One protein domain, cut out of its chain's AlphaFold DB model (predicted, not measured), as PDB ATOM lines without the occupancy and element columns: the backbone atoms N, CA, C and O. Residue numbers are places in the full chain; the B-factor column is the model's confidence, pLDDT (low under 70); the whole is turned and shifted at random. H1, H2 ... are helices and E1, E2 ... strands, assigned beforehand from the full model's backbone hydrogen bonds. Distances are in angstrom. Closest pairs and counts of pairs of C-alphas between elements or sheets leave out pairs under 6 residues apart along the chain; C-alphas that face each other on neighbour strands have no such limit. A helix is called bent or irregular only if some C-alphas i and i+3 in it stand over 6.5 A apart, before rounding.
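What this domain is: This is residues 340 to 385, 394 to 399, 440 to 485 and 501 to 576 of the 576 residues of the protein "Putative exonuclease mut-7-like protein" of Trichinella spiralis (UniProt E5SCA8). One long helix, H5, is the spine of an elongated model, with the other parts set along it: H4 and both arms of the bent helix H2 pack on it, and a small ribbon of two strands, E1 and E2, packs on its residues 543 to 554. H3 packs on H2b, away from the spine, and H1 lies out to one side, touching no helix; residues 353 to 358 and 379 to 385 stick out. The printed part has 174 residues, with five named helices and two named strands, in the order H1, E1, E2, H2, H3, H4, H5 along the chain; the helices hold 92 and the strands 9 of these residues, the two strands are antiparallel neighbours, and the class is mostly helix. It is only just loose, close to compact, with a radius of gyration of the C-alphas of 19.1 A and spans of 63 by 39 by 33 A.

How they stand to each other: E1, residues 369 to 373, and E2, residues 394 to 397, are antiparallel at 164 degrees; N 370 and O 396 are 3.0 A apart, N 396 and O 370 2.9 A, within hydrogen-bond range. The closest C-alphas of E1 and H5, residues 537 to 574, are those of Asp 373 and Ala 547, 5.0 A apart. H2, residues 445 to 471, was assigned as one helix by its hydrogen bonds but is bent: C-alphas 455 and 458 are 9.5 A apart. Its arm H2a, residues 445 to 455, touches H5 at a shallow tilt of 8 degrees, the same way, closest at C-alphas Ile 452 and Met 561, 5.7 A. Its arm H2b, residues 458 to 471, irregular with C-alphas 458 and 461 7.3 A apart, touches H5 at a steep tilt of 59 degrees, opposite ways, closest at C-alphas Ala 463 and Ala 564, 5.3 A. H4, residues 509 to 517, touches H5 at a steep tilt of 52 degrees, closest at C-alphas Tyr 516 and Ile 553, 6.2 A. H3, residues 476 to 482, only just touches H2b, with 3 pairs of C-alphas within 8 A, closest at Asp 465 and Ile 476, 6.5 A. H1, residues 354 to 364, is apart from H5. Every O i to N i+4 pair is within hydrogen-bond range in H1, H2a, H3 and H4; in H2b 9 of 10 are, in H5 33 of 34.

Where its parts are: H1 starts at C-alpha 354 (160.593, 136.634, 86.599) and spans 15.0 A. H5 runs 54.6 A, from C-alpha 537 (174.894, 152.585, 88.296) to C-alpha 574 (216.815, 122.871, 69.961). H2b spans 21.8 A, H2a 15.8 A and E1 13.6 A.

The domain as a whole: The C-alphas of Asn 383 and Lys 576, the two farthest apart, are 67.1 A apart. Residues 386 to 393, 400 to 439 and 486 to 500 are not printed, with C-alpha gaps of 23.9, 10.3 and 13.0 A. The link from H4 to H5 is long, 19 residues. Mean pLDDT of the printed part is 75.7; 41 residues are under 70, among them 378 to 385 and 394 to 399.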
ATOM      1  N   LEU A 340     190.695 148.517  84.617       84.50
ATOM      2  CA  LEU A 340     189.929 147.907  83.541       84.50
ATOM      3  C   LEU A 340     188.597 148.654  83.418       84.50
ATOM      4  O   LEU A 340     187.936 148.934  84.418       84.50
ATOM      5  N   GLN A 341     188.220 149.004  82.194       86.38
ATOM      6  CA  GLN A 341     186.938 149.634  81.897       86.38
ATOM      7  C   GLN A 341     186.107 148.688  81.047       86.38
ATOM      8  O   GLN A 341     186.646 148.002  80.177       86.38
ATOM      9  N   LEU A 342     184.795 148.680  81.282       86.06
ATOM     10  CA  LEU A 342     183.869 147.967  80.416       86.06
ATOM     11  C   LEU A 342     183.883 148.611  79.023       86.06
ATOM     12  O   LEU A 342     183.713 149.831  78.914       86.06
ATOM     13  N   PRO A 343     184.075 147.824  77.954       87.00
ATOM     14  CA  PRO A 343     183.887 148.310  76.599       87.00
ATOM     15  C   PRO A 343     182.508 148.940  76.373       87.00
ATOM     16  O   PRO A 343     181.496 148.464  76.879       87.00
ATOM     17  N   SER A 344     182.453 149.973  75.530       84.00
ATOM     18  CA  SER A 344     181.226 150.734  75.247       84.00
ATOM     19  C   SER A 344     180.125 149.945  74.531       84.00
ATOM     20  O   SER A 344     178.993 150.412  74.472       84.00
ATOM     21  N   PHE A 345     180.443 148.772  73.978       86.94
ATOM     22  CA  PHE A 345     179.468 147.880  73.349       86.94
ATOM     23  C   PHE A 345     178.746 146.969  74.350       86.94
ATOM     24  O   PHE A 345     177.820 146.265  73.955       86.94
ATOM     25  N   ILE A 346     179.179 146.931  75.616       87.62
ATOM     26  CA  ILE A 346     178.562 146.080  76.632       87.62
ATOM     27  C   ILE A 346     177.284 146.742  77.133       87.62
ATOM     28  O   ILE A 346     177.302 147.855  77.658       87.62
ATOM     29  N   GLU A 347     176.178 146.019  77.006       89.00
ATOM     30  CA  GLU A 347     174.895 146.408  77.570       89.00
ATOM     31  C   GLU A 347     174.725 145.784  78.959       89.00
ATOM     32  O   GLU A 347     174.878 144.576  79.140       89.00
ATOM     33  N   ILE A 348     174.406 146.615  79.953       90.06
ATOM     34  CA  ILE A 348     174.152 146.168  81.324       90.06
ATOM     35  C   ILE A 348     172.643 146.157  81.555       90.06
ATOM     36  O   ILE A 348     171.991 147.200  81.510       90.06
ATOM     37  N   CYS A 349     172.098 144.978  81.847       87.62
ATOM     38  CA  CYS A 349     170.682 144.792  82.145       87.62
ATOM     39  C   CYS A 349     170.488 144.407  83.617       87.62
ATOM     40  O   CYS A 349     171.081 143.440  84.097       87.62
ATOM     41  N   PHE A 350     169.638 145.145  84.335       87.38
ATOM     42  CA  PHE A 350     169.245 144.798  85.698       87.38
ATOM     43  C   PHE A 350     167.992 143.917  85.683       87.38
ATOM     44  O   PHE A 350     166.947 144.325  85.180       87.38
ATOM     45  N   VAL A 351     168.096 142.715  86.252       85.19
ATOM     46  CA  VAL A 351     167.013 141.724  86.273       85.19
ATOM     47  C   VAL A 351     166.411 141.645  87.672       85.19
ATOM     48  O   VAL A 351     167.059 141.172  88.606       85.19
ATOM     49  N   ASP A 352     165.165 142.088  87.823       82.25
ATOM     50  CA  ASP A 352     164.454 142.135  89.110       82.25
ATOM     51  C   ASP A 352     163.097 141.415  89.114       82.25
ATOM     52  O   ASP A 352     162.422 141.359  90.144       82.25
ATOM     53  N   ASN A 353     162.700 140.837  87.982       81.44
ATOM     54  CA  ASN A 353     161.420 140.165  87.807       81.44
ATOM     55  C   ASN A 353     161.566 138.859  87.014       81.44
ATOM     56  O   ASN A 353     162.551 138.628  86.311       81.44
ATOM     57  N   TYR A 354     160.566 137.987  87.156       75.75
ATOM     58  CA  TYR A 354     160.593 136.634  86.599       75.75
ATOM     59  C   TYR A 354     160.603 136.614  85.061       75.75
ATOM     60  O   TYR A 354     161.337 135.828  84.465       75.75
ATOM     61  N   ASP A 355     159.851 137.503  84.411       78.50
ATOM     62  CA  ASP A 355     159.746 137.545  82.946       78.50
ATOM     63  C   ASP A 355     161.056 138.015  82.288       78.50
ATOM     64  O   ASP A 355     161.514 137.445  81.291       78.50
ATOM     65  N   ALA A 356     161.714 139.012  82.886       78.44
ATOM     66  CA  ALA A 356     163.049 139.444  82.491       78.44
ATOM     67  C   ALA A 356     164.080 138.328  82.707       78.44
ATOM     68  O   ALA A 356     164.908 138.082  81.831       78.44
ATOM     69  N   ALA A 357     163.988 137.590  83.820       74.56
ATOM     70  CA  ALA A 357     164.868 136.453  84.081       74.56
ATOM     71  C   ALA A 357     164.720 135.347  83.024       74.56
ATOM     72  O   ALA A 357     165.726 134.831  82.548       74.56
ATOM     73  N   LEU A 358     163.497 135.015  82.595       72.19
ATOM     74  CA  LEU A 358     163.272 134.039  81.521       72.19
ATOM     75  C   LEU A 358     163.875 134.487  80.185       72.19
ATOM     76  O   LEU A 358     164.451 133.674  79.461       72.19
ATOM     77  N   THR A 359     163.761 135.778  79.874       78.19
ATOM     78  CA  THR A 359     164.329 136.357  78.653       78.19
ATOM     79  C   THR A 359     165.853 136.266  78.683       78.19
ATOM     80  O   THR A 359     166.457 135.744  77.748       78.19
ATOM     81  N   VAL A 360     166.475 136.666  79.795       78.06
ATOM     82  CA  VAL A 360     167.927 136.567  79.995       78.06
ATOM     83  C   VAL A 360     168.402 135.116  79.953       78.06
ATOM     84  O   VAL A 360     169.377 134.826  79.271       78.06
ATOM     85  N   LEU A 361     167.687 134.175  80.574       71.75
ATOM     86  CA  LEU A 361     168.011 132.747  80.477       71.75
ATOM     87  C   LEU A 361     167.962 132.235  79.031       71.75
ATOM     88  O   LEU A 361     168.789 131.412  78.640       71.75
ATOM     89  N   SER A 362     167.019 132.731  78.225       72.94
ATOM     90  CA  SER A 362     166.930 132.371  76.809       72.94
ATOM     91  C   SER A 362     168.098 132.919  75.983       72.94
ATOM     92  O   SER A 362     168.550 132.235  75.067       72.94
ATOM     93  N   GLU A 363     168.633 134.094  76.321       75.56
ATOM     94  CA  GLU A 363     169.822 134.660  75.670       75.56
ATOM     95  C   GLU A 363     171.103 133.956  76.131       75.56
ATOM     96  O   GLU A 363     171.853 133.458  75.296       75.56
ATOM     97  N   ILE A 364     171.286 133.779  77.445       74.00
ATOM     98  CA  ILE A 364     172.409 133.036  78.048       74.00
ATOM     99  C   ILE A 364     172.519 131.626  77.451       74.00
ATOM    100  O   ILE A 364     173.617 131.139  77.210       74.00
ATOM    101  N   SER A 365     171.390 130.975  77.147       67.44
ATOM    102  CA  SER A 365     171.386 129.634  76.547       67.44
ATOM    103  C   SER A 365     171.990 129.526  75.145       67.44
ATOM    104  O   SER A 365     172.251 128.414  74.674       67.44
ATOM    105  N   LYS A 366     172.140 130.653  74.444       74.75
ATOM    106  CA  LYS A 366     172.702 130.699  73.090       74.75
ATOM    107  C   LYS A 366     174.227 130.787  73.115       74.75
ATOM    108  O   LYS A 366     174.848 130.386  72.132       74.75
ATOM    109  N   GLU A 367     174.793 131.261  74.221       75.81
ATOM    110  CA  GLU A 367     176.221 131.504  74.394       75.81
ATOM    111  C   GLU A 367     176.968 130.253  74.876       75.81
ATOM    112  O   GLU A 367     176.430 129.412  75.599       75.81
ATOM    113  N   ASP A 368     178.230 130.126  74.462       69.25
ATOM    114  CA  ASP A 368     179.098 128.989  74.809       69.25
ATOM    115  C   ASP A 368     179.945 129.238  76.068       69.25
ATOM    116  O   ASP A 368     180.349 128.288  76.747       69.25
ATOM    117  N   THR A 369     180.168 130.507  76.414       69.88
ATOM    118  CA  THR A 369     181.007 130.931  77.542       69.88
ATOM    119  C   THR A 369     180.256 131.935  78.400       69.88
ATOM    120  O   THR A 369     179.774 132.947  77.898       69.88
ATOM    121  N   ILE A 370     180.180 131.673  79.706       75.56
ATOM    122  CA  ILE A 370     179.515 132.549  80.676       75.56
ATOM    123  C   ILE A 370     180.456 132.797  81.858       75.56
ATOM    124  O   ILE A 370     180.915 131.853  82.506       75.56
ATOM    125  N   GLY A 371     180.730 134.072  82.137       75.88
ATOM    126  CA  GLY A 371     181.425 134.520  83.345       75.88
ATOM    127  C   GLY A 371     180.426 134.831  84.453       75.88
ATOM    128  O   GLY A 371     179.412 135.484  84.200       75.88
ATOM    129  N   ILE A 372     180.695 134.357  85.669       75.12
ATOM    130  CA  ILE A 372     179.852 134.609  86.838       75.12
ATOM    131  C   ILE A 372     180.718 135.174  87.956       75.12
ATOM    132  O   ILE A 372     181.749 134.605  88.311       75.12
ATOM    133  N   ASP A 373     180.240 136.268  88.532       77.94
ATOM    134  CA  ASP A 373     180.755 136.822  89.772       77.94
ATOM    135  C   ASP A 373     179.589 137.081  90.736       77.94
ATOM    136  O   ASP A 373     178.433 137.219  90.314       77.94
ATOM    137  N   SER A 374     179.867 137.066  92.038       75.38
ATOM    138  CA  SER A 374     178.843 137.213  93.068       75.38
ATOM    139  C   SER A 374     179.307 138.143  94.177       75.38
ATOM    140  O   SER A 374     180.398 138.001  94.719       75.38
ATOM    141  N   GLU A 375     178.423 139.066  94.546       78.12
ATOM    142  CA  GLU A 375     178.692 140.113  95.521       78.12
ATOM    143  C   GLU A 375     177.654 140.092  96.647       78.12
ATOM    144  O   GLU A 375     176.462 139.839  96.433       78.12
ATOM    145  N   TRP A 376     178.097 140.372  97.873       73.44
ATOM    146  CA  TRP A 376     177.241 140.380  99.057       73.44
ATOM    147  C   TRP A 376     177.519 141.574  99.945       73.44
ATOM    148  O   TRP A 376     178.616 142.122 100.029       73.44
ATOM    149  N   ARG A 377     176.481 141.971 100.673       73.12
ATOM    150  CA  ARG A 377     176.613 143.017 101.672       73.12
ATOM    151  C   ARG A 377     177.562 142.548 102.789       73.12
ATOM    152  O   ARG A 377     177.391 141.430 103.279       73.12
ATOM    153  N   PRO A 378     178.488 143.401 103.268       67.75
ATOM    154  CA  PRO A 378     179.321 143.076 104.418       67.75
ATOM    155  C   PRO A 378     178.470 142.681 105.632       67.75
ATOM    156  O   PRO A 378     177.516 143.384 105.973       67.75
ATOM    157  N   THR A 379     178.822 141.581 106.301       64.88
ATOM    158  CA  THR A 379     178.131 141.130 107.517       64.88
ATOM    159  C   THR A 379     178.494 142.054 108.678       64.88
ATOM    160  O   THR A 379     179.519 141.885 109.341       64.88
ATOM    161  N   MET A 380     177.668 143.073 108.904       61.75
ATOM    162  CA  MET A 380     177.925 144.115 109.900       61.75
ATOM    163  C   MET A 380     177.147 143.874 111.197       61.75
ATOM    164  O   MET A 380     177.532 144.406 112.244       61.75
ATOM    165  N   PHE A 381     176.083 143.065 111.153       60.44
ATOM    166  CA  PHE A 381     175.205 142.806 112.292       60.44
ATOM    167  C   PHE A 381     175.092 141.315 112.624       60.44
ATOM    168  O   PHE A 381     175.270 140.447 111.779       60.44
ATOM    169  N   ILE A 382     174.773 141.017 113.888       52.25
ATOM    170  CA  ILE A 382     174.606 139.636 114.379       52.25
ATOM    171  C   ILE A 382     173.366 138.953 113.784       52.25
ATOM    172  O   ILE A 382     173.377 137.741 113.620       52.25
ATOM    173  N   ASN A 383     172.340 139.727 113.420       50.88
ATOM    174  CA  ASN A 383     171.111 139.208 112.814       50.88
ATOM    175  C   ASN A 383     171.139 139.257 111.275       50.88
ATOM    176  O   ASN A 383     170.135 138.920 110.648       50.88
ATOM    177  N   ASP A 384     172.245 139.695 110.661       51.69
ATOM    178  CA  ASP A 384     172.399 139.526 109.218       51.69
ATOM    179  C   ASP A 384     172.520 138.025 108.963       51.69
ATOM    180  O   ASP A 384     173.399 137.367 109.526       51.69
ATOM    181  N   VAL A 385     171.603 137.478 108.155       43.16
ATOM    182  CA  VAL A 385     171.670 136.083 107.704       43.16
ATOM    183  C   VAL A 385     173.093 135.844 107.223       43.16
ATOM    184  O   VAL A 385     173.594 136.600 106.390       43.16
ATOM    185  N   ASP A 394     184.102 132.663  88.732       51.81
ATOM    186  CA  ASP A 394     184.288 131.432  87.948       51.81
ATOM    187  C   ASP A 394     183.748 131.547  86.516       51.81
ATOM    188  O   ASP A 394     182.838 132.329  86.227       51.81
ATOM    189  N   ILE A 395     184.292 130.718  85.613       49.50
ATOM    190  CA  ILE A 395     183.807 130.557  84.232       49.50
ATOM    191  C   ILE A 395     183.139 129.214  84.035       49.50
ATOM    192  O   ILE A 395     183.667 128.164  84.404       49.50
ATOM    193  N   PHE A 396     182.029 129.251  83.306       53.41
ATOM    194  CA  PHE A 396     181.409 128.075  82.725       53.41
ATOM    195  C   PHE A 396     181.614 128.069  81.205       53.41
ATOM    196  O   PHE A 396     181.089 128.930  80.499       53.41
ATOM    197  N   GLN A 397     182.372 127.085  80.703       48.09
ATOM    198  CA  GLN A 397     182.426 126.734  79.278       48.09
ATOM    199  C   GLN A 397     181.444 125.581  79.026       48.09
ATOM    200  O   GLN A 397     181.605 124.475  79.552       48.09
ATOM    201  N   PHE A 398     180.403 125.828  78.231       46.97
ATOM    202  CA  PHE A 398     179.389 124.827  77.910       46.97
ATOM    203  C   PHE A 398     179.774 124.052  76.648       46.97
ATOM    204  O   PHE A 398     180.157 124.611  75.628       46.97
ATOM    205  N   ASN A 399     179.660 122.723  76.700       41.56
ATOM    206  CA  ASN A 399     179.923 121.882  75.534       41.56
ATOM    207  C   ASN A 399     178.728 121.936  74.563       41.56
ATOM    208  O   ASN A 399     177.577 121.888  75.002       41.56
ATOM    209  N   ALA A 440     182.883 118.338  84.753       43.91
ATOM    210  CA  ALA A 440     184.140 117.982  84.095       43.91
ATOM    211  C   ALA A 440     184.683 119.086  83.159       43.91
ATOM    212  O   ALA A 440     185.864 119.060  82.834       43.91
ATOM    213  N   ASN A 441     183.847 120.054  82.753       48.00
ATOM    214  CA  ASN A 441     184.219 121.139  81.833       48.00
ATOM    215  C   ASN A 441     184.186 122.538  82.470       48.00
ATOM    216  O   ASN A 441     184.330 123.536  81.764       48.00
ATOM    217  N   VAL A 442     183.996 122.634  83.788       52.03
ATOM    218  CA  VAL A 442     184.196 123.901  84.497       52.03
ATOM    219  C   VAL A 442     185.700 124.125  84.577       52.03
ATOM    220  O   VAL A 442     186.402 123.350  85.220       52.03
ATOM    221  N   LYS A 443     186.194 125.146  83.878       59.03
ATOM    222  CA  LYS A 443     187.592 125.565  83.959       59.03
ATOM    223  C   LYS A 443     187.654 126.817  84.815       59.03
ATOM    224  O   LYS A 443     187.210 127.877  84.379       59.03
ATOM    225  N   SER A 444     188.216 126.705  86.013       63.44
ATOM    226  CA  SER A 444     188.590 127.905  86.754       63.44
ATOM    227  C   SER A 444     189.816 128.560  86.105       63.44
ATOM    228  O   SER A 444     190.638 127.899  85.456       63.44
ATOM    229  N   VAL A 445     189.970 129.870  86.312       64.56
ATOM    230  CA  VAL A 445     191.187 130.620  85.948       64.56
ATOM    231  C   VAL A 445     192.434 129.947  86.551       64.56
ATOM    232  O   VAL A 445     193.503 129.904  85.931       64.56
ATOM    233  N   GLU A 446     192.287 129.365  87.744       65.38
ATOM    234  CA  GLU A 446     193.348 128.649  88.447       65.38
ATOM    235  C   GLU A 446     193.719 127.328  87.750       65.38
ATOM    236  O   GLU A 446     194.903 127.015  87.618       65.38
ATOM    237  N   ASP A 447     192.738 126.574  87.247       68.50
ATOM    238  CA  ASP A 447     192.979 125.298  86.562       68.50
ATOM    239  C   ASP A 447     193.730 125.487  85.244       68.50
ATOM    240  O   ASP A 447     194.671 124.742  84.961       68.50
ATOM    241  N   ILE A 448     193.372 126.509  84.461       70.00
ATOM    242  CA  ILE A 448     194.082 126.836  83.216       70.00
ATOM    243  C   ILE A 448     195.516 127.271  83.538       70.00
ATOM    244  O   ILE A 448     196.470 126.794  82.922       70.00
ATOM    245  N   SER A 449     195.694 128.099  84.570       70.62
ATOM    246  CA  SER A 449     197.020 128.531  85.027       70.62
ATOM    247  C   SER A 449     197.900 127.342  85.453       70.62
ATOM    248  O   SER A 449     199.073 127.275  85.077       70.62
ATOM    249  N   LYS A 450     197.337 126.358  86.171       74.06
ATOM    250  CA  LYS A 450     198.032 125.114  86.557       74.06
ATOM    251  C   LYS A 450     198.409 124.255  85.352       74.06
ATOM    252  O   LYS A 450     199.504 123.696  85.340       74.06
ATOM    253  N   GLN A 451     197.541 124.157  84.344       75.56
ATOM    254  CA  GLN A 451     197.833 123.412  83.114       75.56
ATOM    255  C   GLN A 451     199.013 124.023  82.353       75.56
ATOM    256  O   GLN A 451     199.940 123.302  81.986       75.56
ATOM    257  N   ILE A 452     199.025 125.349  82.181       75.25
ATOM    258  CA  ILE A 452     200.132 126.052  81.516       75.25
ATOM    259  C   ILE A 452     201.433 125.854  82.298       75.25
ATOM    260  O   ILE A 452     202.479 125.571  81.716       75.25
ATOM    261  N   TYR A 453     201.371 125.929  83.631       76.75
ATOM    262  CA  TYR A 453     202.532 125.666  84.472       76.75
ATOM    263  C   TYR A 453     203.061 124.232  84.326       76.75
ATOM    264  O   TYR A 453     204.265 124.036  84.159       76.75
ATOM    265  N   GLY A 454     202.171 123.235  84.345       78.19
ATOM    266  CA  GLY A 454     202.533 121.832  84.140       78.19
ATOM    267  C   GLY A 454     203.194 121.575  82.783       78.19
ATOM    268  O   GLY A 454     204.077 120.727  82.693       78.19
ATOM    269  N   MET A 455     202.813 122.337  81.755       78.81
ATOM    270  CA  MET A 455     203.398 122.255  80.418       78.81
ATOM    271  C   MET A 455     204.775 122.931  80.322       78.81
ATOM    272  O   MET A 455     205.684 122.376  79.713       78.81
ATOM    273  N   CYS A 456     204.953 124.118  80.911       78.38
ATOM    274  CA  CYS A 456     206.192 124.892  80.758       78.38
ATOM    275  C   CYS A 456     207.285 124.565  81.784       78.38
ATOM    276  O   CYS A 456     208.463 124.813  81.523       78.38
ATOM    277  N   GLY A 457     206.928 124.084  82.978       80.19
ATOM    278  CA  GLY A 457     207.881 123.816  84.058       80.19
ATOM    279  C   GLY A 457     208.804 125.011  84.353       80.19
ATOM    280  O   GLY A 457     208.346 126.118  84.639       80.19
ATOM    281  N   SER A 458     210.123 124.803  84.263       78.50
ATOM    282  CA  SER A 458     211.134 125.851  84.485       78.50
ATOM    283  C   SER A 458     211.120 126.974  83.443       78.50
ATOM    284  O   SER A 458     211.603 128.064  83.737       78.50
ATOM    285  N   HIS A 459     210.550 126.732  82.261       81.19
ATOM    286  CA  HIS A 459     210.484 127.692  81.156       81.19
ATOM    287  C   HIS A 459     209.250 128.598  81.198       81.19
ATOM    288  O   HIS A 459     209.068 129.434  80.315       81.19
ATOM    289  N   PHE A 460     208.398 128.463  82.220       82.56
ATOM    290  CA  PHE A 460     207.181 129.269  82.356       82.56
ATOM    291  C   PHE A 460     207.465 130.770  82.265       82.56
ATOM    292  O   PHE A 460     206.725 131.511  81.622       82.56
ATOM    293  N   ASN A 461     208.561 131.209  82.887       82.69
ATOM    294  CA  ASN A 461     208.911 132.619  82.910       82.69
ATOM    295  C   ASN A 461     209.268 133.154  81.516       82.69
ATOM    296  O   ASN A 461     208.799 134.218  81.118       82.69
ATOM    297  N   ASP A 462     210.056 132.389  80.766       83.31
ATOM    298  CA  ASP A 462     210.488 132.769  79.423       83.31
ATOM    299  C   ASP A 462     209.300 132.755  78.449       83.31
ATOM    300  O   ASP A 462     209.114 133.694  77.674       83.31
ATOM    301  N   ALA A 463     208.437 131.737  78.549       84.81
ATOM    302  CA  ALA A 463     207.203 131.646  77.773       84.81
ATOM    303  C   ALA A 463     206.261 132.827  78.062       84.81
ATOM    304  O   ALA A 463     205.672 133.401  77.141       84.81
ATOM    305  N   TYR A 464     206.139 133.227  79.330       85.19
ATOM    306  CA  TYR A 464     205.350 134.396  79.703       85.19
ATOM    307  C   TYR A 464     205.964 135.692  79.169       85.19
ATOM    308  O   TYR A 464     205.221 136.537  78.690       85.19
ATOM    309  N   ASP A 465     207.287 135.879  79.190       85.00
ATOM    310  CA  ASP A 465     207.907 137.092  78.636       85.00
ATOM    311  C   ASP A 465     207.675 137.213  77.112       85.00
ATOM    312  O   ASP A 465     207.469 138.317  76.597       85.00
ATOM    313  N   VAL A 466     207.623 136.087  76.383       87.75
ATOM    314  CA  VAL A 466     207.217 136.057  74.961       87.75
ATOM    315  C   VAL A 466     205.761 136.494  74.797       87.75
ATOM    316  O   VAL A 466     205.449 137.344  73.957       87.75
ATOM    317  N   PHE A 467     204.872 135.948  75.622       89.19
ATOM    318  CA  PHE A 467     203.467 136.333  75.664       89.19
ATOM    319  C   PHE A 467     203.289 137.820  76.012       89.19
ATOM    320  O   PHE A 467     202.604 138.548  75.291       89.19
ATOM    321  N   ALA A 468     203.965 138.306  77.051       86.00
ATOM    322  CA  ALA A 468     203.890 139.683  77.511       86.00
ATOM    323  C   ALA A 468     204.339 140.651  76.415       86.00
ATOM    324  O   ALA A 468     203.675 141.654  76.161       86.00
ATOM    325  N   LYS A 469     205.400 140.306  75.678       89.38
ATOM    326  CA  LYS A 469     205.857 141.086  74.525       89.38
ATOM    327  C   LYS A 469     204.812 141.157  73.408       89.38
ATOM    328  O   LYS A 469     204.672 142.210  72.792       89.38
ATOM    329  N   LYS A 470     204.077 140.072  73.138       90.44
ATOM    330  CA  LYS A 470     203.023 140.046  72.106       90.44
ATOM    331  C   LYS A 470     201.849 140.966  72.460       90.44
ATOM    332  O   LYS A 470     201.291 141.596  71.566       90.44
ATOM    333  N   TYR A 471     201.506 141.060  73.743       86.25
ATOM    334  CA  TYR A 471     200.352 141.828  74.230       86.25
ATOM    335  C   TYR A 471     200.713 143.170  74.879       86.25
ATOM    336  O   TYR A 471     199.845 143.818  75.453       86.25
ATOM    337  N   ASN A 472     201.967 143.623  74.749       87.12
ATOM    338  CA  ASN A 472     202.483 144.850  75.370       87.12
ATOM    339  C   ASN A 472     202.262 144.908  76.896       87.12
ATOM    340  O   ASN A 472     201.985 145.969  77.455       87.12
ATOM    341  N   LEU A 473     202.390 143.762  77.566       85.12
ATOM    342  CA  LEU A 473     202.279 143.620  79.015       85.12
ATOM    343  C   LEU A 473     203.649 143.767  79.687       85.12
ATOM    344  O   LEU A 473     204.701 143.744  79.044       85.12
ATOM    345  N   LEU A 474     203.636 143.898  81.013       81.25
ATOM    346  CA  LEU A 474     204.858 143.949  81.807       81.25
ATOM    347  C   LEU A 474     205.583 142.601  81.778       81.25
ATOM    348  O   LEU A 474     204.974 141.547  81.974       81.25
ATOM    349  N   SER A 475     206.903 142.657  81.592       78.94
ATOM    350  CA  SER A 475     207.774 141.491  81.769       78.94
ATOM    351  C   SER A 475     207.751 141.007  83.217       78.94
ATOM    352  O   SER A 475     207.454 141.768  84.144       78.94
ATOM    353  N   ILE A 476     208.164 139.765  83.446       75.94
ATOM    354  CA  ILE A 476     208.202 139.177  84.794       75.94
ATOM    355  C   ILE A 476     209.048 139.993  85.762       75.94
ATOM    356  O   ILE A 476     208.699 140.123  86.934       75.94
ATOM    357  N   LYS A 477     210.159 140.560  85.282       72.75
ATOM    358  CA  LYS A 477     211.033 141.401  86.108       72.75
ATOM    359  C   LYS A 477     210.285 142.640  86.601       72.75
ATOM    360  O   LYS A 477     210.275 142.900  87.797       72.75
ATOM    361  N   GLN A 478     209.584 143.321  85.698       74.62
ATOM    362  CA  GLN A 478     208.785 144.505  86.022       74.62
ATOM    363  C   GLN A 478     207.580 144.169  86.907       74.62
ATOM    364  O   GLN A 478     207.216 144.960  87.769       74.62
ATOM    365  N   LEU A 479     206.970 142.994  86.727       72.69
ATOM    366  CA  LEU A 479     205.924 142.514  87.628       72.69
ATOM    367  C   LEU A 479     206.474 142.274  89.034       72.69
ATOM    368  O   LEU A 479     205.851 142.698  90.002       72.69
ATOM    369  N   SER A 480     207.653 141.659  89.165       66.81
ATOM    370  CA  SER A 480     208.247 141.386  90.479       66.81
ATOM    371  C   SER A 480     208.620 142.637  91.274       66.81
ATOM    372  O   SER A 480     208.683 142.556  92.494       66.81
ATOM    373  N   ASP A 481     208.817 143.773  90.602       66.00
ATOM    374  CA  ASP A 481     209.044 145.070  91.247       66.00
ATOM    375  C   ASP A 481     207.729 145.727  91.721       66.00
ATOM    376  O   ASP A 481     207.749 146.579  92.606       66.00
ATOM    377  N   ASN A 482     206.583 145.335  91.143       63.84
ATOM    378  CA  ASN A 482     205.252 145.867  91.473       63.84
ATOM    379  C   ASN A 482     204.510 145.056  92.548       63.84
ATOM    380  O   ASN A 482     203.594 145.577  93.182       63.84
ATOM    381  N   PHE A 483     204.866 143.784  92.742       62.75
ATOM    382  CA  PHE A 483     204.360 142.975  93.849       62.75
ATOM    383  C   PHE A 483     205.294 143.147  95.055       62.75
ATOM    384  O   PHE A 483     206.437 142.707  95.001       62.75
ATOM    385  N   ASP A 484     204.818 143.755  96.149       49.19
ATOM    386  CA  ASP A 484     205.570 143.845  97.413       49.19
ATOM    387  C   ASP A 484     205.907 142.431  97.932       49.19
ATOM    388  O   ASP A 484     205.076 141.742  98.536       49.19
ATOM    389  N   ILE A 485     207.142 141.972  97.704       43.66
ATOM    390  CA  ILE A 485     207.663 140.703  98.230       43.66
ATOM    391  C   ILE A 485     208.085 140.896  99.697       43.66
ATOM    392  O   ILE A 485     209.254 140.762 100.031       43.66
ATOM    393  N   PRO A 501     208.101 129.315  90.447       42.75
ATOM    394  CA  PRO A 501     208.535 130.632  89.986       42.75
ATOM    395  C   PRO A 501     207.610 131.778  90.438       42.75
ATOM    396  O   PRO A 501     206.444 131.583  90.786       42.75
ATOM    397  N   LYS A 502     208.157 133.003  90.384       50.72
ATOM    398  CA  LYS A 502     207.612 134.278  90.899       50.72
ATOM    399  C   LYS A 502     206.213 134.699  90.399       50.72
ATOM    400  O   LYS A 502     205.654 135.613  90.989       50.72
ATOM    401  N   LEU A 503     205.636 134.065  89.371       50.22
ATOM    402  CA  LEU A 503     204.272 134.360  88.886       50.22
ATOM    403  C   LEU A 503     203.184 133.398  89.381       50.22
ATOM    404  O   LEU A 503     202.008 133.666  89.171       50.22
ATOM    405  N   SER A 504     203.533 132.334  90.109       46.38
ATOM    406  CA  SER A 504     202.555 131.441  90.767       46.38
ATOM    407  C   SER A 504     201.776 132.106  91.927       46.38
ATOM    408  O   SER A 504     201.112 131.431  92.710       46.38
ATOM    409  N   PHE A 505     201.867 133.435  92.057       50.78
ATOM    410  CA  PHE A 505     201.404 134.232  93.192       50.78
ATOM    411  C   PHE A 505     200.139 135.059  92.922       50.78
ATOM    412  O   PHE A 505     199.702 135.768  93.830       50.78
ATOM    413  N   THR A 506     199.514 134.983  91.741       53.94
ATOM    414  CA  THR A 506     198.194 135.605  91.538       53.94
ATOM    415  C   THR A 506     197.161 134.844  92.368       53.94
ATOM    416  O   THR A 506     196.765 133.736  92.023       53.94
ATOM    417  N   ARG A 507     196.776 135.408  93.519       61.47
ATOM    418  CA  ARG A 507     195.827 134.798  94.471       61.47
ATOM    419  C   ARG A 507     194.438 135.426  94.395       61.47
ATOM    420  O   ARG A 507     193.521 134.964  95.068       61.47
ATOM    421  N   SER A 508     194.295 136.513  93.641       71.81
ATOM    422  CA  SER A 508     193.045 137.252  93.513       71.81
ATOM    423  C   SER A 508     192.754 137.620  92.062       71.81
ATOM    424  O   SER A 508     193.675 137.818  91.267       71.81
ATOM    425  N   LEU A 509     191.469 137.778  91.735       75.81
ATOM    426  CA  LEU A 509     191.006 138.227  90.418       75.81
ATOM    427  C   LEU A 509     191.687 139.534  89.971       75.81
ATOM    428  O   LEU A 509     192.070 139.692  88.816       75.81
ATOM    429  N   ASN A 510     191.918 140.441  90.920       79.25
ATOM    430  CA  ASN A 510     192.621 141.700  90.692       79.25
ATOM    431  C   ASN A 510     194.085 141.500  90.252       79.25
ATOM    432  O   ASN A 510     194.573 142.257  89.418       79.25
ATOM    433  N   ASP A 511     194.777 140.491  90.789       77.50
ATOM    434  CA  ASP A 511     196.155 140.181  90.386       77.50
ATOM    435  C   ASP A 511     196.174 139.528  89.001       77.50
ATOM    436  O   ASP A 511     197.023 139.863  88.177       77.50
ATOM    437  N   HIS A 512     195.205 138.649  88.713       78.12
ATOM    438  CA  HIS A 512     195.034 138.070  87.380       78.12
ATOM    439  C   HIS A 512     194.767 139.146  86.322       78.12
ATOM    440  O   HIS A 512     195.397 139.120  85.268       78.12
ATOM    441  N   CYS A 513     193.904 140.127  86.603       81.81
ATOM    442  CA  CYS A 513     193.671 141.248  85.689       81.81
ATOM    443  C   CYS A 513     194.956 142.032  85.425       81.81
ATOM    444  O   CYS A 513     195.273 142.333  84.276       81.81
ATOM    445  N   PHE A 514     195.739 142.312  86.466       82.38
ATOM    446  CA  PHE A 514     196.971 143.071  86.297       82.38
ATOM    447  C   PHE A 514     198.012 142.312  85.468       82.38
ATOM    448  O   PHE A 514     198.606 142.883  84.556       82.38
ATOM    449  N   VAL A 515     198.201 141.020  85.744       80.19
ATOM    450  CA  VAL A 515     199.174 140.177  85.037       80.19
ATOM    451  C   VAL A 515     198.753 139.946  83.589       80.19
ATOM    452  O   VAL A 515     199.533 140.178  82.671       80.19
ATOM    453  N   TYR A 516     197.516 139.512  83.367       83.50
ATOM    454  CA  TYR A 516     197.085 139.031  82.058       83.50
ATOM    455  C   TYR A 516     196.489 140.136  81.183       83.50
ATOM    456  O   TYR A 516     196.671 140.101  79.970       83.50
ATOM    457  N   LEU A 517     195.828 141.140  81.765       85.31
ATOM    458  CA  LEU A 517     195.202 142.240  81.019       85.31
ATOM    459  C   LEU A 517     196.001 143.548  81.087       85.31
ATOM    460  O   LEU A 517     195.763 144.433  80.274       85.31
ATOM    461  N   GLY A 518     196.934 143.688  82.035       81.94
ATOM    462  CA  GLY A 518     197.711 144.917  82.233       81.94
ATOM    463  C   GLY A 518     196.978 146.007  83.023       81.94
ATOM    464  O   GLY A 518     197.511 147.105  83.178       81.94
ATOM    465  N   TYR A 519     195.783 145.711  83.542       84.62
ATOM    466  CA  TYR A 519     194.939 146.662  84.265       84.62
ATOM    467  C   TYR A 519     194.537 146.115  85.634       84.62
ATOM    468  O   TYR A 519     194.243 144.934  85.789       84.62
ATOM    469  N   TRP A 520     194.469 146.987  86.632       82.69
ATOM    470  CA  TRP A 520     193.895 146.674  87.936       82.69
ATOM    471  C   TRP A 520     192.363 146.654  87.876       82.69
ATOM    472  O   TRP A 520     191.749 147.322  87.043       82.69
ATOM    473  N   LEU A 521     191.724 145.952  88.809       82.25
ATOM    474  CA  LEU A 521     190.291 146.108  89.051       82.25
ATOM    475  C   LEU A 521     190.053 147.195  90.097       82.25
ATOM    476  O   LEU A 521     190.753 147.297  91.112       82.25
ATOM    477  N   SER A 522     189.052 148.035  89.841       80.69
ATOM    478  CA  SER A 522     188.593 149.003  90.837       80.69
ATOM    479  C   SER A 522     188.027 148.235  92.024       80.69
ATOM    480  O   SER A 522     187.205 147.360  91.829       80.69
ATOM    481  N   LYS A 523     188.422 148.570  93.257       78.69
ATOM    482  CA  LYS A 523     187.871 147.958  94.490       78.69
ATOM    483  C   LYS A 523     186.801 148.830  95.154       78.69
ATOM    484  O   LYS A 523     186.486 148.637  96.324       78.69
ATOM    485  N   SER A 524     186.298 149.828  94.427       73.25
ATOM    486  CA  SER A 524     185.497 150.928  94.981       73.25
ATOM    487  C   SER A 524     184.121 150.508  95.505       73.25
ATOM    488  O   SER A 524     183.675 151.068  96.503       73.25
ATOM    489  N   GLU A 525     183.481 149.514  94.882       82.62
ATOM    490  CA  GLU A 525     182.151 149.016  95.271       82.62
ATOM    491  C   GLU A 525     182.198 147.643  95.963       82.62
ATOM    492  O   GLU A 525     181.164 147.110  96.351       82.62
ATOM    493  N   ARG A 526     183.393 147.099  96.232       78.44
ATOM    494  CA  ARG A 526     183.552 145.811  96.928       78.44
ATOM    495  C   ARG A 526     182.900 145.801  98.317       78.44
ATOM    496  O   ARG A 526     182.359 144.798  98.758       78.44
ATOM    497  N   MET A 527     182.972 146.917  99.050       74.44
ATOM    498  CA  MET A 527     182.329 147.073 100.366       74.44
ATOM    499  C   MET A 527     181.075 147.944 100.268       74.44
ATOM    500  O   MET A 527     180.942 148.936 100.981       74.44
ATOM    501  N   SER A 528     180.171 147.587  99.358       80.88
ATOM    502  CA  SER A 528     178.932 148.320  99.098       80.88
ATOM    503  C   SER A 528     177.702 147.609  99.671       80.88
ATOM    504  O   SER A 528     177.749 146.454 100.104       80.88
ATOM    505  N   ASN A 529     176.562 148.301  99.703       82.88
ATOM    506  CA  ASN A 529     175.295 147.692 100.096       82.88
ATOM    507  C   ASN A 529     174.654 146.928  98.921       82.88
ATOM    508  O   ASN A 529     173.722 147.418  98.282       82.88
ATOM    509  N   TRP A 530     175.112 145.699  98.670       83.00
ATOM    510  CA  TRP A 530     174.610 144.833  97.591       83.00
ATOM    511  C   TRP A 530     173.181 144.294  97.795       83.00
ATOM    512  O   TRP A 530     172.596 143.709  96.882       83.00
ATOM    513  N   GLN A 531     172.574 144.518  98.968       81.81
ATOM    514  CA  GLN A 531     171.159 144.213  99.227       81.81
ATOM    515  C   GLN A 531     170.209 145.326  98.760       81.81
ATOM    516  O   GLN A 531     168.999 145.110  98.692       81.81
ATOM    517  N   ARG A 532     170.725 146.517  98.435       81.50
ATOM    518  CA  ARG A 532     169.914 147.639  97.956       81.50
ATOM    519  C   ARG A 532     169.205 147.286  96.645       81.50
ATOM    520  O   ARG A 532     169.802 146.681  95.757       81.50
ATOM    521  N   ARG A 533     167.949 147.711  96.488       84.94
ATOM    522  CA  ARG A 533     167.204 147.623  95.224       84.94
ATOM    523  C   ARG A 533     166.510 148.963  94.914       84.94
ATOM    524  O   ARG A 533     165.860 149.494  95.816       84.94
ATOM    525  N   PRO A 534     166.637 149.514  93.688       85.81
ATOM    526  CA  PRO A 534     167.554 149.083  92.624       85.81
ATOM    527  C   PRO A 534     169.026 149.349  92.995       85.81
ATOM    528  O   PRO A 534     169.314 150.168  93.875       85.81
ATOM    529  N   LEU A 535     169.948 148.643  92.333       88.50
ATOM    530  CA  LEU A 535     171.387 148.894  92.464       88.50
ATOM    531  C   LEU A 535     171.762 150.253  91.850       88.50
ATOM    532  O   LEU A 535     171.115 150.727  90.915       88.50
ATOM    533  N   ARG A 536     172.816 150.888  92.377       87.81
ATOM    534  CA  ARG A 536     173.410 152.100  91.792       87.81
ATOM    535  C   ARG A 536     174.095 151.764  90.469       87.81
ATOM    536  O   ARG A 536     174.616 150.666  90.299       87.81
ATOM    537  N   GLU A 537     174.183 152.742  89.572       87.44
ATOM    538  CA  GLU A 537     174.894 152.585  88.296       87.44
ATOM    539  C   GLU A 537     176.339 152.108  88.501       87.44
ATOM    540  O   GLU A 537     176.759 151.142  87.874       87.44
ATOM    541  N   MET A 538     177.048 152.688  89.472       85.38
ATOM    542  CA  MET A 538     178.415 152.281  89.820       85.38
ATOM    543  C   MET A 538     178.496 150.836  90.340       85.38
ATOM    544  O   MET A 538     179.444 150.131  90.012       85.38
ATOM    545  N   GLN A 539     177.495 150.365  91.101       88.31
ATOM    546  CA  GLN A 539     177.422 148.967  91.557       88.31
ATOM    547  C   GLN A 539     177.183 148.019  90.376       88.31
ATOM    548  O   GLN A 539     177.825 146.978  90.282       88.31
ATOM    549  N   MET A 540     176.285 148.383  89.453       89.44
ATOM    550  CA  MET A 540     176.009 147.583  88.257       89.44
ATOM    551  C   MET A 540     177.226 147.515  87.328       89.44
ATOM    552  O   MET A 540     177.568 146.436  86.853       89.44
ATOM    553  N   GLN A 541     177.909 148.643  87.110       88.88
ATOM    554  CA  GLN A 541     179.146 148.699  86.329       88.88
ATOM    555  C   GLN A 541     180.263 147.877  86.973       88.88
ATOM    556  O   GLN A 541     180.945 147.142  86.271       88.88
ATOM    557  N   TYR A 542     180.430 147.964  88.295       88.25
ATOM    558  CA  TYR A 542     181.399 147.149  89.026       88.25
ATOM    559  C   TYR A 542     181.104 145.649  88.868       88.25
ATOM    560  O   TYR A 542     181.979 144.901  88.449       88.25
ATOM    561  N   ALA A 543     179.862 145.218  89.121       88.38
ATOM    562  CA  ALA A 543     179.492 143.802  89.037       88.38
ATOM    563  C   ALA A 543     179.641 143.246  87.610       88.38
ATOM    564  O   ALA A 543     180.118 142.130  87.412       88.38
ATOM    565  N   ALA A 544     179.268 144.038  86.601       89.00
ATOM    566  CA  ALA A 544     179.464 143.667  85.205       89.00
ATOM    567  C   ALA A 544     180.956 143.600  84.832       89.00
ATOM    568  O   ALA A 544     181.355 142.704  84.091       89.00
ATOM    569  N   LEU A 545     181.782 144.518  85.349       89.38
ATOM    570  CA  LEU A 545     183.225 144.534  85.114       89.38
ATOM    571  C   LEU A 545     183.908 143.301  85.703       89.38
ATOM    572  O   LEU A 545     184.731 142.705  85.013       89.38
ATOM    573  N   ASP A 546     183.552 142.896  86.920       86.56
ATOM    574  CA  ASP A 546     184.147 141.725  87.566       86.56
ATOM    575  C   ASP A 546     183.812 140.444  86.783       86.56
ATOM    576  O   ASP A 546     184.727 139.703  86.414       86.56
ATOM    577  N   ALA A 547     182.555 140.250  86.366       85.38
ATOM    578  CA  ALA A 547     182.166 139.124  85.507       85.38
ATOM    579  C   ALA A 547     182.833 139.158  84.113       85.38
ATOM    580  O   ALA A 547     183.284 138.130  83.602       85.38
ATOM    581  N   TYR A 548     182.939 140.337  83.493       87.62
ATOM    582  CA  TYR A 548     183.611 140.518  82.201       87.62
ATOM    583  C   TYR A 548     185.121 140.258  82.282       87.62
ATOM    584  O   TYR A 548     185.719 139.680  81.366       87.62
ATOM    585  N   SER A 549     185.751 140.679  83.380       86.38
ATOM    586  CA  SER A 549     187.188 140.524  83.599       86.38
ATOM    587  C   SER A 549     187.590 139.057  83.633       86.38
ATOM    588  O   SER A 549     188.603 138.682  83.049       86.38
ATOM    589  N   VAL A 550     186.743 138.220  84.234       81.62
ATOM    590  CA  VAL A 550     186.917 136.775  84.299       81.62
ATOM    591  C   VAL A 550     186.977 136.186  82.880       81.62
ATOM    592  O   VAL A 550     187.963 135.530  82.549       81.62
ATOM    593  N   ILE A 551     186.006 136.498  82.007       83.69
ATOM    594  CA  ILE A 551     186.006 136.062  80.592       83.69
ATOM    595  C   ILE A 551     187.277 136.527  79.878       83.69
ATOM    596  O   ILE A 551     187.995 135.722  79.287       83.69
ATOM    597  N   SER A 552     187.600 137.813  80.019       85.94
ATOM    598  CA  SER A 552     188.772 138.422  79.384       85.94
ATOM    599  C   SER A 552     190.085 137.757  79.812       85.94
ATOM    600  O   SER A 552     190.991 137.589  78.996       85.94
ATOM    601  N   ILE A 553     190.206 137.374  81.088       83.38
ATOM    602  CA  ILE A 553     191.369 136.646  81.606       83.38
ATOM    603  C   ILE A 553     191.466 135.269  80.956       83.38
ATOM    604  O   ILE A 553     192.564 134.871  80.571       83.38
ATOM    605  N   CYS A 554     190.362 134.536  80.824       80.06
ATOM    606  CA  CYS A 554     190.411 133.197  80.243       80.06
ATOM    607  C   CYS A 554     190.772 133.209  78.762       80.06
ATOM    608  O   CYS A 554     191.653 132.445  78.379       80.06
ATOM    609  N   ASP A 555     190.219 134.124  77.964       84.75
ATOM    610  CA  ASP A 555     190.632 134.292  76.562       84.75
ATOM    611  C   ASP A 555     192.148 134.549  76.466       84.75
ATOM    612  O   ASP A 555     192.879 133.991  75.644       84.75
ATOM    613  N   ARG A 556     192.654 135.378  77.381       86.44
ATOM    614  CA  ARG A 556     194.062 135.762  77.461       86.44
ATOM    615  C   ARG A 556     194.957 134.624  77.969       86.44
ATOM    616  O   ARG A 556     196.102 134.527  77.525       86.44
ATOM    617  N   LEU A 557     194.451 133.742  78.829       83.25
ATOM    618  CA  LEU A 557     195.128 132.520  79.268       83.25
ATOM    619  C   LEU A 557     195.143 131.434  78.187       83.25
ATOM    620  O   LEU A 557     196.157 130.758  78.042       83.25
ATOM    621  N   GLU A 558     194.074 131.271  77.410       84.38
ATOM    622  CA  GLU A 558     194.048 130.340  76.274       84.38
ATOM    623  C   GLU A 558     195.066 130.759  75.203       84.38
ATOM    624  O   GLU A 558     195.862 129.944  74.731       84.38
ATOM    625  N   ASP A 559     195.147 132.056  74.901       87.62
ATOM    626  CA  ASP A 559     196.210 132.612  74.062       87.62
ATOM    627  C   ASP A 559     197.613 132.340  74.634       87.62
ATOM    628  O   ASP A 559     198.543 132.031  73.884       87.62
ATOM    629  N   PHE A 560     197.783 132.462  75.958       87.00
ATOM    630  CA  PHE A 560     199.053 132.148  76.610       87.00
ATOM    631  C   PHE A 560     199.394 130.663  76.468       87.00
ATOM    632  O   PHE A 560     200.525 130.336  76.123       87.00
ATOM    633  N   MET A 561     198.418 129.774  76.657       84.81
ATOM    634  CA  MET A 561     198.583 128.331  76.498       84.81
ATOM    635  C   MET A 561     199.073 127.968  75.090       84.81
ATOM    636  O   MET A 561     200.000 127.172  74.955       84.81
ATOM    637  N   ASN A 562     198.530 128.599  74.048       87.44
ATOM    638  CA  ASN A 562     198.977 128.380  72.670       87.44
ATOM    639  C   ASN A 562     200.434 128.826  72.453       87.44
ATOM    640  O   ASN A 562     201.247 128.064  71.930       87.44
ATOM    641  N   ILE A 563     200.795 130.029  72.915       88.69
ATOM    642  CA  ILE A 563     202.165 130.565  72.793       88.69
ATOM    643  C   ILE A 563     203.161 129.718  73.583       88.69
ATOM    644  O   ILE A 563     204.268 129.450  73.120       88.69
ATOM    645  N   ALA A 564     202.763 129.282  74.772       85.44
ATOM    646  CA  ALA A 564     203.547 128.402  75.613       85.44
ATOM    647  C   ALA A 564     203.795 127.043  74.935       85.44
ATOM    648  O   ALA A 564     204.916 126.542  74.978       85.44
ATOM    649  N   GLY A 565     202.788 126.472  74.265       87.00
ATOM    650  CA  GLY A 565     202.933 125.233  73.496       87.00
ATOM    651  C   GLY A 565     203.893 125.370  72.308       87.00
ATOM    652  O   GLY A 565     204.754 124.510  72.102       87.00
ATOM    653  N   GLU A 566     203.803 126.473  71.557       88.12
ATOM    654  CA  GLU A 566     204.741 126.789  70.468       88.12
ATOM    655  C   GLU A 566     206.172 126.990  70.989       88.12
ATOM    656  O   GLU A 566     207.129 126.464  70.418       88.12
ATOM    657  N   PHE A 567     206.322 127.713  72.102       87.88
ATOM    658  CA  PHE A 567     207.610 127.941  72.749       87.88
ATOM    659  C   PHE A 567     208.266 126.622  73.170       87.88
ATOM    660  O   PHE A 567     209.416 126.369  72.815       87.88
ATOM    661  N   MET A 568     207.526 125.753  73.865       86.19
ATOM    662  CA  MET A 568     208.039 124.452  74.306       86.19
ATOM    663  C   MET A 568     208.407 123.548  73.127       86.19
ATOM    664  O   MET A 568     209.452 122.902  73.162       86.19
ATOM    665  N   SER A 569     207.620 123.568  72.047       85.12
ATOM    666  CA  SER A 569     207.937 122.819  70.822       85.12
ATOM    667  C   SER A 569     209.269 123.260  70.201       85.12
ATOM    668  O   SER A 569     210.026 122.430  69.702       85.12
ATOM    669  N   ASN A 570     209.591 124.556  70.249       83.25
ATOM    670  CA  ASN A 570     210.871 125.075  69.760       83.25
ATOM    671  C   ASN A 570     212.040 124.680  70.672       83.25
ATOM    672  O   ASN A 570     213.077 124.254  70.168       83.25
ATOM    673  N   VAL A 571     211.860 124.739  71.995       81.62
ATOM    674  CA  VAL A 571     212.874 124.305  72.975       81.62
ATOM    675  C   VAL A 571     213.190 122.811  72.827       81.62
ATOM    676  O   VAL A 571     214.353 122.414  72.834       81.62
ATOM    677  N   GLU A 572     212.177 121.967  72.621       74.69
ATOM    678  CA  GLU A 572     212.374 120.532  72.370       74.69
ATOM    679  C   GLU A 572     213.108 120.243  71.050       74.69
ATOM    680  O   GLU A 572     213.827 119.247  70.954       74.69
ATOM    681  N   ASN A 573     212.946 121.103  70.041       72.19
ATOM    682  CA  ASN A 573     213.642 120.990  68.759       72.19
ATOM    683  C   ASN A 573     215.092 121.502  68.813       72.19
ATOM    684  O   ASN A 573     215.905 121.032  68.028       72.19
ATOM    685  N   GLU A 574     215.431 122.420  69.722       67.06
ATOM    686  CA  GLU A 574     216.815 122.871  69.961       67.06
ATOM    687  C   GLU A 574     217.638 121.872  70.796       67.06
ATOM    688  O   GLU A 574     218.870 121.902  70.773       67.06
ATOM    689  N   HIS A 575     216.970 120.977  71.533       57.75
ATOM    690  CA  HIS A 575     217.596 119.926  72.341       57.75
ATOM    691  C   HIS A 575     217.724 118.562  71.633       57.75
ATOM    692  O   HIS A 575     218.312 117.641  72.210       57.75
ATOM    693  N   LYS A 576     217.198 118.425  70.411       46.25
ATOM    694  CA  LYS A 576     217.428 117.285  69.505       46.25
ATOM    695  C   LYS A 576     218.524 117.617  68.505       46.25
ATOM    696  O   LYS A 576     219.284 116.682  68.169       46.25
TER     697      LYS A 576